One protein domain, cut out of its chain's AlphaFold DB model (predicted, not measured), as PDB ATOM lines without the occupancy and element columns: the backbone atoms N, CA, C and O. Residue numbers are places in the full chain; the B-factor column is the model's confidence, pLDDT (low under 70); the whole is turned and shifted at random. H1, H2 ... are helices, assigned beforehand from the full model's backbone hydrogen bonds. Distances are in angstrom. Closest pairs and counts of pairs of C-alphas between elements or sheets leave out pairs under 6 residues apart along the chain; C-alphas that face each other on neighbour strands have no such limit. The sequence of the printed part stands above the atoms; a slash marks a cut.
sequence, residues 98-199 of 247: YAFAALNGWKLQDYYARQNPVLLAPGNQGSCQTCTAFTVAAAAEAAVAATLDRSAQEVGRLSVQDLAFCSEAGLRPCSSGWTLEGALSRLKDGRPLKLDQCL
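Overview. This is residues 98 to 199 of the 247 residues of the protein "Pept_C1 domain-containing protein" of Monoraphidium neglectum (UniProt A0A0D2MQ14). One long helix, H3, forms the middle of an elongated shape, with the short helices H5 and H6 packed on it near its beginning and H4 folded back on its residues 141 to 145. The small pair H1 and H2 lies away from this group at one end of the longest axis, and a loop around Ala 169 lies at the other. The printed part has 102 residues with six named helices, H1 to H6 in chain order, and no named strand; the class is all helix, with under half of the residues, 46, in named elements. It is only just compact, close to loose, with a radius of gyration of the C-alphas of 15.1 A and spans of 49 by 31 by 24 A.

Arrangement. H1, residues 98 to 101, is close to but not clearly touching H2, residues 108 to 112; the closest C-alphas, of Ala 99 and Tyr 111, are 6.7 A apart. Both are apart from H3, residues 131 to 148, the hub. Residues 141 to 145 of H3 touch H4, residues 152 to 155, closest at the C-alphas of Ala 145 and Ala 152, 5.0 A. Residues 133 to 137 of H3 touch H5, residues 160 to 165, at a steep tilt of 43 degrees, opposite ways; the closest C-alphas, of Ala 133 and Ala 164, are 5.7 A apart. Residues 132 to 136 of H3 touch H6, residues 180 to 188, at a steep tilt of 41 degrees, the same way; the closest C-alphas, of Thr 132 and Leu 180, are 6.0 A apart. H5 and H6 only just touch, with 3 pairs of C-alphas within 8 A, the closest those of Leu 163 and Arg 186 at 7.4 A, about perpendicular at 73 degrees. Every O i to N i+4 pair is within hydrogen-bond range in H2, H3 and H5, and 3 of 5 in H6; H1 and H4 are too short for such a pair.

Along the chain. H1 begins at C-alpha 98, (147.558, 138.126, 206.084). H3 measures 25.8 A from C-alpha 131, (173.662, 128.975, 214.185), to C-alpha 148. H6 measures 12.5 A and ends at C-alpha 188, (182.120, 142.314, 203.258).

Size, cuts and confidence. The C-alphas farthest apart, of Asn 104 and Ala 169, are 50.3 A apart. The printed part has no cut. The links H2 to H3 and H5 to H6 are long. Residues 98 to 117 have pLDDT under 70.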
ATOM      1  N   TYR A  98     148.635 138.924 206.671       46.91
ATOM      2  CA  TYR A  98     147.558 138.126 206.084       46.91
ATOM      3  C   TYR A  98     147.838 136.610 206.126       46.91
ATOM      4  O   TYR A  98     146.893 135.831 206.131       46.91
ATOM      5  N   ALA A  99     149.102 136.189 206.254       45.69
ATOM      6  CA  ALA A  99     149.508 134.801 206.497       45.69
ATOM      7  C   ALA A  99     148.975 134.248 207.813       45.69
ATOM      8  O   ALA A  99     148.502 133.121 207.874       45.69
ATOM      9  N   PHE A 100     149.069 135.058 208.870       48.38
ATOM     10  CA  PHE A 100     148.660 134.670 210.214       48.38
ATOM     11  C   PHE A 100     147.138 134.702 210.348       48.38
ATOM     12  O   PHE A 100     146.567 133.829 210.993       48.38
ATOM     13  N   ALA A 101     146.477 135.668 209.701       46.75
ATOM     14  CA  ALA A 101     145.016 135.746 209.652       46.75
ATOM     15  C   ALA A 101     144.384 134.649 208.768       46.75
ATOM     16  O   ALA A 101     143.239 134.269 208.996       46.75
ATOM     17  N   ALA A 102     145.128 134.106 207.798       47.44
ATOM     18  CA  ALA A 102     144.715 132.976 206.965       47.44
ATOM     19  C   ALA A 102     145.097 131.598 207.543       47.44
ATOM     20  O   ALA A 102     144.856 130.583 206.892       47.44
ATOM     21  N   LEU A 103     145.584 131.514 208.791       48.28
ATOM     22  CA  LEU A 103     145.689 130.246 209.536       48.28
ATOM     23  C   LEU A 103     144.312 129.686 209.963       48.28
ATOM     24  O   LEU A 103     144.206 128.933 210.927       48.28
ATOM     25  N   ASN A 104     143.264 129.969 209.184       48.88
ATOM     26  CA  ASN A 104     142.028 129.193 209.091       48.88
ATOM     27  C   ASN A 104     142.304 127.835 208.399       48.88
ATOM     28  O   ASN A 104     141.681 127.507 207.394       48.88
ATOM     29  N   GLY A 105     143.290 127.068 208.881       54.78
ATOM     30  CA  GLY A 105     143.588 125.712 208.397       54.78
ATOM     31  C   GLY A 105     144.658 125.569 207.305       54.78
ATOM     32  O   GLY A 105     144.925 124.445 206.884       54.78
ATOM     33  N   TRP A 106     145.316 126.645 206.863       52.00
ATOM     34  CA  TRP A 106     146.429 126.539 205.907       52.00
ATOM     35  C   TRP A 106     147.724 126.121 206.611       52.00
ATOM     36  O   TRP A 106     148.089 126.683 207.646       52.00
ATOM     37  N   LYS A 107     148.451 125.145 206.051       61.00
ATOM     38  CA  LYS A 107     149.778 124.778 206.559       61.00
ATOM     39  C   LYS A 107     150.750 125.907 206.227       61.00
ATOM     40  O   LYS A 107     150.753 126.428 205.116       61.00
ATOM     41  N   LEU A 108     151.637 126.238 207.167       59.03
ATOM     42  CA  LEU A 108     152.680 127.262 207.003       59.03
ATOM     43  C   LEU A 108     153.494 127.082 205.699       59.03
ATOM     44  O   LEU A 108     153.958 128.053 205.112       59.03
ATOM     45  N   GLN A 109     153.634 125.840 205.228       59.22
ATOM     46  CA  GLN A 109     154.317 125.472 203.984       59.22
ATOM     47  C   GLN A 109     153.604 125.978 202.718       59.22
ATOM     48  O   GLN A 109     154.277 126.476 201.818       59.22
ATOM     49  N   ASP A 110     152.270 125.930 202.666       58.97
ATOM     50  CA  ASP A 110     151.487 126.374 201.500       58.97
ATOM     51  C   ASP A 110     151.539 127.898 201.329       58.97
ATOM     52  O   ASP A 110     151.445 128.424 200.221       58.97
ATOM     53  N   TYR A 111     151.732 128.616 202.438       58.44
ATOM     54  CA  TYR A 111     151.895 130.063 202.451       58.44
ATOM     55  C   TYR A 111     153.227 130.509 201.825       58.44
ATOM     56  O   TYR A 111     153.237 131.391 200.964       58.44
ATOM     57  N   TYR A 112     154.341 129.863 202.193       55.56
ATOM     58  CA  TYR A 112     155.654 130.156 201.602       55.56
ATOM     59  C   TYR A 112     155.706 129.897 200.088       55.56
ATOM     60  O   TYR A 112     156.580 130.443 199.423       55.56
ATOM     61  N   ALA A 113     154.792 129.082 199.550       57.38
ATOM     62  CA  ALA A 113     154.715 128.768 198.126       57.38
ATOM     63  C   ALA A 113     153.929 129.796 197.288       57.38
ATOM     64  O   ALA A 113     154.061 129.790 196.068       57.38
ATOM     65  N   ARG A 114     153.085 130.647 197.899       57.84
ATOM     66  CA  ARG A 114     152.139 131.521 197.165       57.84
ATOM     67  C   ARG A 114     152.445 133.012 197.218       57.84
ATOM     68  O   ARG A 114     151.924 133.751 196.391       57.84
ATOM     69  N   GLN A 115     153.213 133.469 198.200       59.50
ATOM     70  CA  GLN A 115     153.645 134.868 198.259       59.50
ATOM     71  C   GLN A 115     155.090 134.983 197.771       59.50
ATOM     72  O   GLN A 115     155.738 133.962 197.577       59.50
ATOM     73  N   ASN A 116     155.584 136.199 197.535       58.41
ATOM     74  CA  ASN A 116     157.010 136.465 197.326       58.41
ATOM     75  C   ASN A 116     157.638 136.680 198.718       58.41
ATOM     76  O   ASN A 116     157.775 137.832 199.136       58.41
ATOM     77  N   PRO A 117     157.911 135.642 199.544       68.31
ATOM     78  CA  PRO A 117     158.394 135.902 200.882       68.31
ATOM     79  C   PRO A 117     159.821 136.433 200.787       68.31
ATOM     80  O   PRO A 117     160.674 135.899 200.080       68.31
ATOM     81  N   VAL A 118     160.091 137.459 201.583       74.44
ATOM     82  CA  VAL A 118     161.451 137.951 201.822       74.44
ATOM     83  C   VAL A 118     162.262 136.921 202.632       74.44
ATOM     84  O   VAL A 118     163.476 137.023 202.737       74.44
ATOM     85  N   LEU A 119     161.615 135.890 203.193       75.94
ATOM     86  CA  LEU A 119     162.253 134.835 203.979       75.94
ATOM     87  C   LEU A 119     162.101 133.450 203.344       75.94
ATOM     88  O   LEU A 119     161.007 133.043 202.954       75.94
ATOM     89  N   LEU A 120     163.198 132.692 203.347       77.50
ATOM     90  CA  LEU A 120     163.204 131.265 203.035       77.50
ATOM     91  C   LEU A 120     162.718 130.413 204.214       77.50
ATOM     92  O   LEU A 120     162.698 130.841 205.370       77.50
ATOM     93  N   ALA A 121     162.370 129.158 203.916       76.94
ATOM     94  CA  ALA A 121     162.016 128.176 204.931       76.94
ATOM     95  C   ALA A 121     163.154 127.984 205.963       76.94
ATOM     96  O   ALA A 121     164.338 127.957 205.584       76.94
ATOM     97  N   PRO A 122     162.822 127.782 207.256       79.75
ATOM     98  CA  PRO A 122     163.815 127.555 208.301       79.75
ATOM     99  C   PRO A 122     164.803 126.439 207.942       79.75
ATOM    100  O   PRO A 122     164.436 125.408 207.379       79.75
ATOM    101  N   GLY A 123     166.082 126.667 208.236       80.56
ATOM    102  CA  GLY A 123     167.137 125.666 208.077       80.56
ATOM    103  C   GLY A 123     167.280 124.776 209.310       80.56
ATOM    104  O   GLY A 123     166.848 125.144 210.399       80.56
ATOM    105  N   ASN A 124     167.924 123.618 209.147       83.69
ATOM    106  CA  ASN A 124     168.321 122.756 210.258       83.69
ATOM    107  C   ASN A 124     169.852 122.720 210.347       83.69
ATOM    108  O   ASN A 124     170.515 122.226 209.435       83.69
ATOM    109  N   GLN A 125     170.407 123.233 211.446       85.56
ATOM    110  CA  GLN A 125     171.855 123.237 211.683       85.56
ATOM    111  C   GLN A 125     172.422 121.875 212.119       85.56
ATOM    112  O   GLN A 125     173.640 121.690 212.137       85.56
ATOM    113  N   GLY A 126     171.556 120.918 212.463       87.50
ATOM    114  CA  GLY A 126     171.954 119.632 213.020       87.50
ATOM    115  C   GLY A 126     172.707 119.796 214.341       87.50
ATOM    116  O   GLY A 126     172.368 120.643 215.164       87.50
ATOM    117  N   SER A 127     173.745 118.984 214.539       87.12
ATOM    118  CA  SER A 127     174.610 119.031 215.723       87.12
ATOM    119  C   SER A 127     175.764 120.040 215.625       87.12
ATOM    120  O   SER A 127     176.505 120.200 216.594       87.12
ATOM    121  N   CYS A 128     175.942 120.722 214.487       85.94
ATOM    122  CA  CYS A 128     177.031 121.683 214.314       85.94
ATOM    123  C   CYS A 128     176.715 123.046 214.938       85.94
ATOM    124  O   CYS A 128     175.570 123.507 214.945       85.94
ATOM    125  N   GLN A 129     177.761 123.734 215.396       90.25
ATOM    126  CA  GLN A 129     177.689 125.085 215.963       90.25
ATOM    127  C   GLN A 129     177.638 126.162 214.860       90.25
ATOM    128  O   GLN A 129     178.433 127.096 214.835       90.25
ATOM    129  N   THR A 130     176.699 126.026 213.918       90.94
ATOM    130  CA  THR A 130     176.569 126.890 212.727       90.94
ATOM    131  C   THR A 130     175.414 127.889 212.810       90.94
ATOM    132  O   THR A 130     175.104 128.540 211.813       90.94
ATOM    133  N   CYS A 131     174.794 128.061 213.982       89.75
ATOM    134  CA  CYS A 131     173.662 128.975 214.185       89.75
ATOM    135  C   CYS A 131     173.937 130.387 213.645       89.75
ATOM    136  O   CYS A 131     173.146 130.898 212.859       89.75
ATOM    137  N   THR A 132     175.096 130.971 213.965       90.50
ATOM    138  CA  THR A 132     175.493 132.300 213.477       90.50
ATOM    139  C   THR A 132     175.546 132.366 211.950       90.50
ATOM    140  O   THR A 132     175.086 133.339 211.358       90.50
ATOM    141  N   ALA A 133     176.064 131.323 211.296       90.88
ATOM    142  CA  ALA A 133     176.143 131.265 209.839       90.88
ATOM    143  C   ALA A 133     174.751 131.156 209.201       90.88
ATOM    144  O   ALA A 133     174.483 131.842 208.219       90.88
ATOM    145  N   PHE A 134     173.848 130.356 209.781       91.75
ATOM    146  CA  PHE A 134     172.445 130.311 209.354       91.75
ATOM    147  C   PHE A 134     171.763 131.672 209.500       91.75
ATOM    148  O   PHE A 134     171.074 132.105 208.580       91.75
ATOM    149  N   THR A 135     171.969 132.362 210.627       90.69
ATOM    150  CA  THR A 135     171.397 133.694 210.865       90.69
ATOM    151  C   THR A 135     171.895 134.710 209.840       90.69
ATOM    152  O   THR A 135     171.096 135.449 209.273       90.69
ATOM    153  N   VAL A 136     173.201 134.733 209.573       91.75
ATOM    154  CA  VAL A 136     173.822 135.679 208.635       91.75
ATOM    155  C   VAL A 136     173.417 135.386 207.194       91.75
ATOM    156  O   VAL A 136     173.066 136.316 206.472       91.75
ATOM    157  N   ALA A 137     173.401 134.112 206.789       91.88
ATOM    158  CA  ALA A 137     172.929 133.705 205.469       91.88
ATOM    159  C   ALA A 137     171.467 134.117 205.251       91.88
ATOM    160  O   ALA A 137     171.173 134.801 204.277       91.88
ATOM    161  N   ALA A 138     170.575 133.804 206.196       90.56
ATOM    162  CA  ALA A 138     169.161 134.168 206.101       90.56
ATOM    163  C   ALA A 138     168.945 135.690 206.060       90.56
ATOM    164  O   ALA A 138     168.108 136.177 205.305       90.56
ATOM    165  N   ALA A 139     169.709 136.454 206.848       89.56
ATOM    166  CA  ALA A 139     169.646 137.913 206.825       89.56
ATOM    167  C   ALA A 139     170.120 138.489 205.480       89.56
ATOM    168  O   ALA A 139     169.501 139.416 204.960       89.56
ATOM    169  N   ALA A 140     171.189 137.934 204.903       91.31
ATOM    170  CA  ALA A 140     171.700 138.348 203.602       91.31
ATOM    171  C   ALA A 140     170.727 137.998 202.465       91.31
ATOM    172  O   ALA A 140     170.433 138.855 201.637       91.31
ATOM    173  N   GLU A 141     170.175 136.781 202.458       90.31
ATOM    174  CA  GLU A 141     169.131 136.347 201.517       90.31
ATOM    175  C   GLU A 141     167.927 137.293 201.558       90.31
ATOM    176  O   GLU A 141     167.486 137.784 200.522       90.31
ATOM    177  N   ALA A 142     167.451 137.611 202.764       86.12
ATOM    178  CA  ALA A 142     166.336 138.523 202.978       86.12
ATOM    179  C   ALA A 142     166.636 139.947 202.497       86.12
ATOM    180  O   ALA A 142     165.803 140.572 201.843       86.12
ATOM    181  N   ALA A 143     167.831 140.462 202.789       86.75
ATOM    182  CA  ALA A 143     168.244 141.784 202.337       86.75
ATOM    183  C   ALA A 143     168.317 141.862 200.804       86.75
ATOM    184  O   ALA A 143     167.850 142.838 200.218       86.75
ATOM    185  N   VAL A 144     168.855 140.829 200.148       87.50
ATOM    186  CA  VAL A 144     168.930 140.760 198.682       87.50
ATOM    187  C   VAL A 144     167.532 140.646 198.075       87.50
ATOM    188  O   VAL A 144     167.219 141.399 197.158       87.50
ATOM    189  N   ALA A 145     166.673 139.781 198.617       86.81
ATOM    190  CA  ALA A 145     165.286 139.627 198.179       86.81
ATOM    191  C   ALA A 145     164.512 140.950 198.266       86.81
ATOM    192  O   ALA A 145     163.914 141.384 197.284       86.81
ATOM    193  N   ALA A 146     164.613 141.641 199.405       82.56
ATOM    194  CA  ALA A 146     163.979 142.941 199.611       82.56
ATOM    195  C   ALA A 146     164.526 144.026 198.671       82.56
ATOM    196  O   ALA A 146     163.762 144.834 198.158       82.56
ATOM    197  N   THR A 147     165.841 144.047 198.434       84.00
ATOM    198  CA  THR A 147     166.478 145.056 197.568       84.00
ATOM    199  C   THR A 147     166.118 144.854 196.098       84.00
ATOM    200  O   THR A 147     165.979 145.824 195.359       84.00
ATOM    201  N   LEU A 148     165.990 143.599 195.664       86.31
ATOM    202  CA  LEU A 148     165.681 143.252 194.277       86.31
ATOM    203  C   LEU A 148     164.178 143.207 193.976       86.31
ATOM    204  O   LEU A 148     163.828 142.987 192.820       86.31
ATOM    205  N   ASP A 149     163.325 143.385 194.988       82.44
ATOM    206  CA  ASP A 149     161.875 143.173 194.906       82.44
ATOM    207  C   ASP A 149     161.518 141.785 194.336       82.44
ATOM    208  O   ASP A 149     160.706 141.624 193.426       82.44
ATOM    209  N   ARG A 150     162.198 140.751 194.850       85.94
ATOM    210  CA  ARG A 150     162.026 139.344 194.445       85.94
ATOM    211  C   ARG A 150     161.772 138.454 195.650       85.94
ATOM    212  O   ARG A 150     162.126 138.806 196.774       85.94
ATOM    213  N   SER A 151     161.209 137.265 195.428       83.94
ATOM    214  CA  SER A 151     161.184 136.251 196.488       83.94
ATOM    215  C   SER A 151     162.592 135.819 196.875       83.94
ATOM    216  O   SER A 151     163.504 135.733 196.050       83.94
ATOM    217  N   ALA A 152     162.754 135.426 198.136       83.88
ATOM    218  CA  ALA A 152     163.978 134.786 198.591       83.88
ATOM    219  C   ALA A 152     164.225 133.436 197.880       83.88
ATOM    220  O   ALA A 152     165.370 133.013 197.732       83.88
ATOM    221  N   GLN A 153     163.173 132.778 197.377       86.44
ATOM    222  CA  GLN A 153     163.267 131.593 196.519       86.44
ATOM    223  C   GLN A 153     163.959 131.900 195.188       86.44
ATOM    224  O   GLN A 153     164.828 131.133 194.781       86.44
ATOM    225  N   GLU A 154     163.609 133.011 194.535       88.31
ATOM    226  CA  GLU A 154     164.247 133.452 193.287       88.31
ATOM    227  C   GLU A 154     165.696 133.896 193.486       88.31
ATOM    228  O   GLU A 154     166.540 133.646 192.627       88.31
ATOM    229  N   VAL A 155     165.997 134.542 194.616       90.69
ATOM    230  CA  VAL A 155     167.381 134.874 194.997       90.69
ATOM    231  C   VAL A 155     168.200 133.602 195.220       90.69
ATOM    232  O   VAL A 155     169.377 133.539 194.868       90.69
ATOM    233  N   GLY A 156     167.557 132.568 195.757       90.88
ATOM    234  CA  GLY A 156     168.190 131.313 196.111       90.88
ATOM    235  C   GLY A 156     168.808 131.356 197.506       90.88
ATOM    236  O   GLY A 156     169.088 132.403 198.083       90.88
ATOM    237  N   ARG A 157     169.021 130.163 198.061       92.38
ATOM    238  CA  ARG A 157     169.609 129.990 199.388       92.38
ATOM    239  C   ARG A 157     171.127 130.056 199.305       92.38
ATOM    240  O   ARG A 157     171.710 129.323 198.509       92.38
ATOM    241  N   LEU A 158     171.772 130.858 200.140       93.88
ATOM    242  CA  LEU A 158     173.216 130.868 200.336       93.88
ATOM    243  C   LEU A 158     173.666 129.578 201.035       93.88
ATOM    244  O   LEU A 158     173.013 129.054 201.938       93.88
ATOM    245  N   SER A 159     174.816 129.051 200.624       94.00
ATOM    246  CA  SER A 159     175.403 127.867 201.237       94.00
ATOM    247  C   SER A 159     175.985 128.223 202.599       94.00
ATOM    248  O   SER A 159     177.054 128.827 202.713       94.00
ATOM    249  N   VAL A 160     175.314 127.758 203.651       93.06
ATOM    250  CA  VAL A 160     175.840 127.845 205.017       93.06
ATOM    251  C   VAL A 160     177.156 127.078 205.146       93.06
ATOM    252  O   VAL A 160     178.000 127.464 205.943       93.06
ATOM    253  N   GLN A 161     177.373 126.028 204.347       91.50
ATOM    254  CA  GLN A 161     178.651 125.319 204.344       91.50
ATOM    255  C   GLN A 161     179.795 126.182 203.808       91.50
ATOM    256  O   GLN A 161     180.862 126.219 204.413       91.50
ATOM    257  N   ASP A 162     179.573 126.879 202.692       92.31
ATOM    258  CA  ASP A 162     180.588 127.756 202.103       92.31
ATOM    259  C   ASP A 162     180.900 128.918 203.049       92.31
ATOM    260  O   ASP A 162     182.062 129.233 203.310       92.31
ATOM    261  N   LEU A 163     179.852 129.495 203.639       91.69
ATOM    262  CA  LEU A 163     179.986 130.579 204.597       91.69
ATOM    263  C   LEU A 163     180.709 130.119 205.880       91.69
ATOM    264  O   LEU A 163     181.683 130.747 206.283       91.69
ATOM    265  N   ALA A 164     180.274 129.020 206.508       90.81
ATOM    266  CA  ALA A 164     180.767 128.583 207.818       90.81
ATOM    267  C   ALA A 164     182.102 127.827 207.781       90.81
ATOM    268  O   ALA A 164     182.877 127.924 208.730       90.81
ATOM    269  N   PHE A 165     182.366 127.046 206.730       90.25
ATOM    270  CA  PHE A 165     183.513 126.134 206.696       90.25
ATOM    271  C   PHE A 165     184.589 126.553 205.705       90.25
ATOM    272  O   PHE A 165     185.763 126.309 205.969       90.25
ATOM    273  N   CYS A 166     184.238 127.206 204.596       85.50
ATOM    274  CA  CYS A 166     185.209 127.609 203.583       85.50
ATOM    275  C   CYS A 166     185.773 129.004 203.897       85.50
ATOM    276  O   CYS A 166     185.470 129.990 203.212       85.50
ATOM    277  N   SER A 167     186.606 129.093 204.943       77.62
ATOM    278  CA  SER A 167     187.337 130.317 205.297       77.62
ATOM    279  C   SER A 167     188.659 130.448 204.517       77.62
ATOM    280  O   SER A 167     189.209 129.438 204.083       77.62
ATOM    281  N   GLU A 168     189.182 131.665 204.316       72.81
ATOM    282  CA  GLU A 168     190.539 131.837 203.745       72.81
ATOM    283  C   GLU A 168     191.625 131.304 204.680       72.81
ATOM    284  O   GLU A 168     192.624 130.761 204.225       72.81
ATOM    285  N   ALA A 169     191.369 131.350 205.990       73.56
ATOM    286  CA  ALA A 169     192.213 130.746 207.015       73.56
ATOM    287  C   ALA A 169     192.117 129.204 207.061       73.56
ATOM    288  O   ALA A 169     192.663 128.580 207.967       73.56
ATOM    289  N   GLY A 170     191.413 128.578 206.110       77.31
ATOM    290  CA  GLY A 170     191.241 127.131 206.014       77.31
ATOM    291  C   GLY A 170     189.874 126.627 206.481       77.31
ATOM    292  O   GLY A 170     188.919 127.389 206.675       77.31
ATOM    293  N   LEU A 171     189.769 125.303 206.620       82.94
ATOM    294  CA  LEU A 171     188.535 124.621 207.009       82.94
ATOM    295  C   LEU A 171     188.287 124.752 208.514       82.94
ATOM    296  O   LEU A 171     189.128 124.377 209.329       82.94
ATOM    297  N   ARG A 172     187.101 125.238 208.887       86.00
ATOM    298  CA  ARG A 172     186.665 125.291 210.291       86.00
ATOM    299  C   ARG A 172     185.986 123.976 210.697       86.00
ATOM    300  O   ARG A 172     185.216 123.433 209.906       86.00
ATOM    301  N   PRO A 173     186.207 123.447 211.913       87.94
ATOM    302  CA  PRO A 173     185.494 122.261 212.374       87.94
ATOM    303  C   PRO A 173     184.053 122.590 212.800       87.94
ATOM    304  O   PRO A 173     183.768 123.675 213.306       87.94
ATOM    305  N   CYS A 174     183.155 121.610 212.671       87.75
ATOM    306  CA  CYS A 174     181.734 121.669 213.069       87.75
ATOM    307  C   CYS A 174     181.506 122.052 214.549       87.75
ATOM    308  O   CYS A 174     180.470 122.629 214.887       87.75
ATOM    309  N   SER A 175     182.472 121.755 215.425       88.31
ATOM    310  CA  SER A 175     182.447 122.104 216.849       88.31
ATOM    311  C   SER A 175     182.823 123.561 217.133       88.31
ATOM    312  O   SER A 175     182.520 124.061 218.215       88.31
ATOM    313  N   SER A 176     183.466 124.254 216.187       84.44
ATOM    314  CA  SER A 176     183.833 125.657 216.366       84.44
ATOM    315  C   SER A 176     182.627 126.552 216.100       84.44
ATOM    316  O   SER A 176     182.099 126.596 214.990       84.44
ATOM    317  N   GLY A 177     182.188 127.274 217.130       82.50
ATOM    318  CA  GLY A 177     181.214 128.350 216.966       82.50
ATOM    319  C   GLY A 177     181.801 129.512 216.168       82.50
ATOM    320  O   GLY A 177     182.998 129.549 215.872       82.50
ATOM    321  N   TRP A 178     180.966 130.492 215.835       85.50
ATOM    322  CA  TRP A 178     181.389 131.668 215.082       85.50
ATOM    323  C   TRP A 178     180.766 132.941 215.640       85.50
ATOM    324  O   TRP A 178     179.589 132.951 216.006       85.50
ATOM    325  N   THR A 179     181.555 134.013 215.705       85.88
ATOM    326  CA  THR A 179     181.069 135.341 216.077       85.88
ATOM    327  C   THR A 179     180.281 135.952 214.923       85.88
ATOM    328  O   THR A 179     180.579 135.706 213.752       85.88
ATOM    329  N   LEU A 180     179.272 136.764 215.247       85.94
ATOM    330  CA  LEU A 180     178.468 137.462 214.240       85.94
ATOM    331  C   LEU A 180     179.339 138.373 213.367       85.94
ATOM    332  O   LEU A 180     179.215 138.361 212.148       85.94
ATOM    333  N   GLU A 181     180.256 139.112 213.988       84.12
ATOM    334  CA  GLU A 181     181.203 139.980 213.289       84.12
ATOM    335  C   GLU A 181     182.076 139.200 212.302       84.12
ATOM    336  O   GLU A 181     182.186 139.593 211.144       84.12
ATOM    337  N   GLY A 182     182.618 138.053 212.724       85.56
ATOM    338  CA  GLY A 182     183.433 137.206 211.857       85.56
ATOM    339  C   GLY A 182     182.646 136.593 210.700       85.56
ATOM    340  O   GLY A 182     183.228 136.300 209.663       85.56
ATOM    341  N   ALA A 183     181.338 136.387 210.857       88.00
ATOM    342  CA  ALA A 183     180.467 135.940 209.773       88.00
ATOM    343  C   ALA A 183     180.119 137.069 208.799       88.00
ATOM    344  O   ALA A 183     180.115 136.863 207.586       88.00
ATOM    345  N   LEU A 184     179.877 138.272 209.321       88.38
ATOM    346  CA  LEU A 184     179.603 139.459 208.516       88.38
ATOM    347  C   LEU A 184     180.830 139.930 207.733       88.38
ATOM    348  O   LEU A 184     180.666 140.397 206.609       88.38
ATOM    349  N   SER A 185     182.044 139.804 208.279       87.06
ATOM    350  CA  SER A 185     183.259 140.171 207.545       87.06
ATOM    351  C   SER A 185     183.392 139.372 206.248       87.06
ATOM    352  O   SER A 185     183.637 139.964 205.207       87.06
ATOM    353  N   ARG A 186     183.043 138.077 206.248       85.62
ATOM    354  CA  ARG A 186     183.054 137.247 205.027       85.62
ATOM    355  C   ARG A 186     182.128 137.755 203.929       85.62
ATOM    356  O   ARG A 186     182.433 137.572 202.756       85.62
ATOM    357  N   LEU A 187     181.004 138.373 204.294       87.12
ATOM    358  CA  LEU A 187     180.116 139.017 203.324       87.12
ATOM    359  C   LEU A 187     180.707 140.327 202.791       87.12
ATOM    360  O   LEU A 187     180.464 140.684 201.642       87.12
ATOM    361  N   LYS A 188     181.476 141.043 203.619       87.44
ATOM    362  CA  LYS A 188     182.120 142.314 203.258       87.44
ATOM    363  C   LYS A 188     183.355 142.131 202.383       87.44
ATOM    364  O   LYS A 188     183.616 143.000 201.559       87.44
ATOM    365  N   ASP A 189     184.055 141.006 202.512       85.19
ATOM    366  CA  ASP A 189     185.264 140.686 201.740       85.19
ATOM    367  C   ASP A 189     185.000 140.593 200.218       85.19
ATOM    368  O   ASP A 189     185.925 140.437 199.424       85.19
ATOM    369  N   GLY A 190     183.736 140.658 199.778       78.50
ATOM    370  CA  GLY A 190     183.358 140.690 198.364       78.50
ATOM    371  C   GLY A 190     183.496 139.344 197.652       78.50
ATOM    372  O   GLY A 190     183.148 139.240 196.471       78.50
ATOM    373  N   ARG A 191     183.953 138.297 198.355       85.81
ATOM    374  CA  ARG A 191     183.974 136.938 197.817       85.81
ATOM    375  C   ARG A 191     182.535 136.494 197.558       85.81
ATOM    376  O   ARG A 191     181.725 136.484 198.487       85.81
ATOM    377  N   PRO A 192     182.203 136.079 196.330       88.94
ATOM    378  CA  PRO A 192     180.874 135.574 196.059       88.94
ATOM    379  C   PRO A 192     180.654 134.281 196.843       88.94
ATOM    380  O   PRO A 192     181.480 133.362 196.810       88.94
ATOM    381  N   LEU A 193     179.534 134.224 197.553       91.12
ATOM    382  CA  LEU A 193     179.106 133.014 198.231       91.12
ATOM    383  C   LEU A 193     178.414 132.084 197.247       91.12
ATOM    384  O   LEU A 193     177.665 132.506 196.364       91.12
ATOM    385  N   LYS A 194     178.647 130.791 197.430       93.81
ATOM    386  CA  LYS A 194     177.938 129.758 196.685       93.81
ATOM    387  C   LYS A 194     176.505 129.645 197.182       93.81
ATOM    388  O   LYS A 194     176.237 129.786 198.372       93.81
ATOM    389  N   LEU A 195     175.597 129.296 196.278       94.62
ATOM    390  CA  LEU A 195     174.251 128.875 196.651       94.62
ATOM    391  C   LEU A 195     174.283 127.462 197.259       94.62
ATOM    392  O   LEU A 195     175.145 126.645 196.928       94.62
ATOM    393  N   ASP A 196     173.323 127.148 198.123       91.88
ATOM    394  CA  ASP A 196     173.200 125.857 198.809       91.88
ATOM    395  C   ASP A 196     173.082 124.697 197.810       91.88
ATOM    396  O   ASP A 196     173.615 123.620 198.045       91.88
ATOM    397  N   GLN A 197     172.508 124.924 196.625       90.19
ATOM    398  CA  GLN A 197     172.493 123.927 195.546       90.19
ATOM    399  C   GLN A 197     173.896 123.485 195.093       90.19
ATOM    400  O   GLN A 197     174.066 122.341 194.672       90.19
ATOM    401  N   CYS A 198     174.903 124.357 195.211       90.12
ATOM    402  CA  CYS A 198     176.291 124.055 194.867       90.12
ATOM    403  C   CYS A 198     177.026 123.334 196.005       90.12
ATOM    404  O   CYS A 198     177.930 122.541 195.747       90.12
ATOM    405  N   LEU A 199     176.662 123.611 197.260       89.44
ATOM    406  CA  LEU A 199     177.276 123.002 198.436       89.44
ATOM    407  C   LEU A 199     176.229 122.815 199.541       89.44
ATOM    408  O   LEU A 199     176.172 123.582 200.504       89.44
TER     409      LEU A 199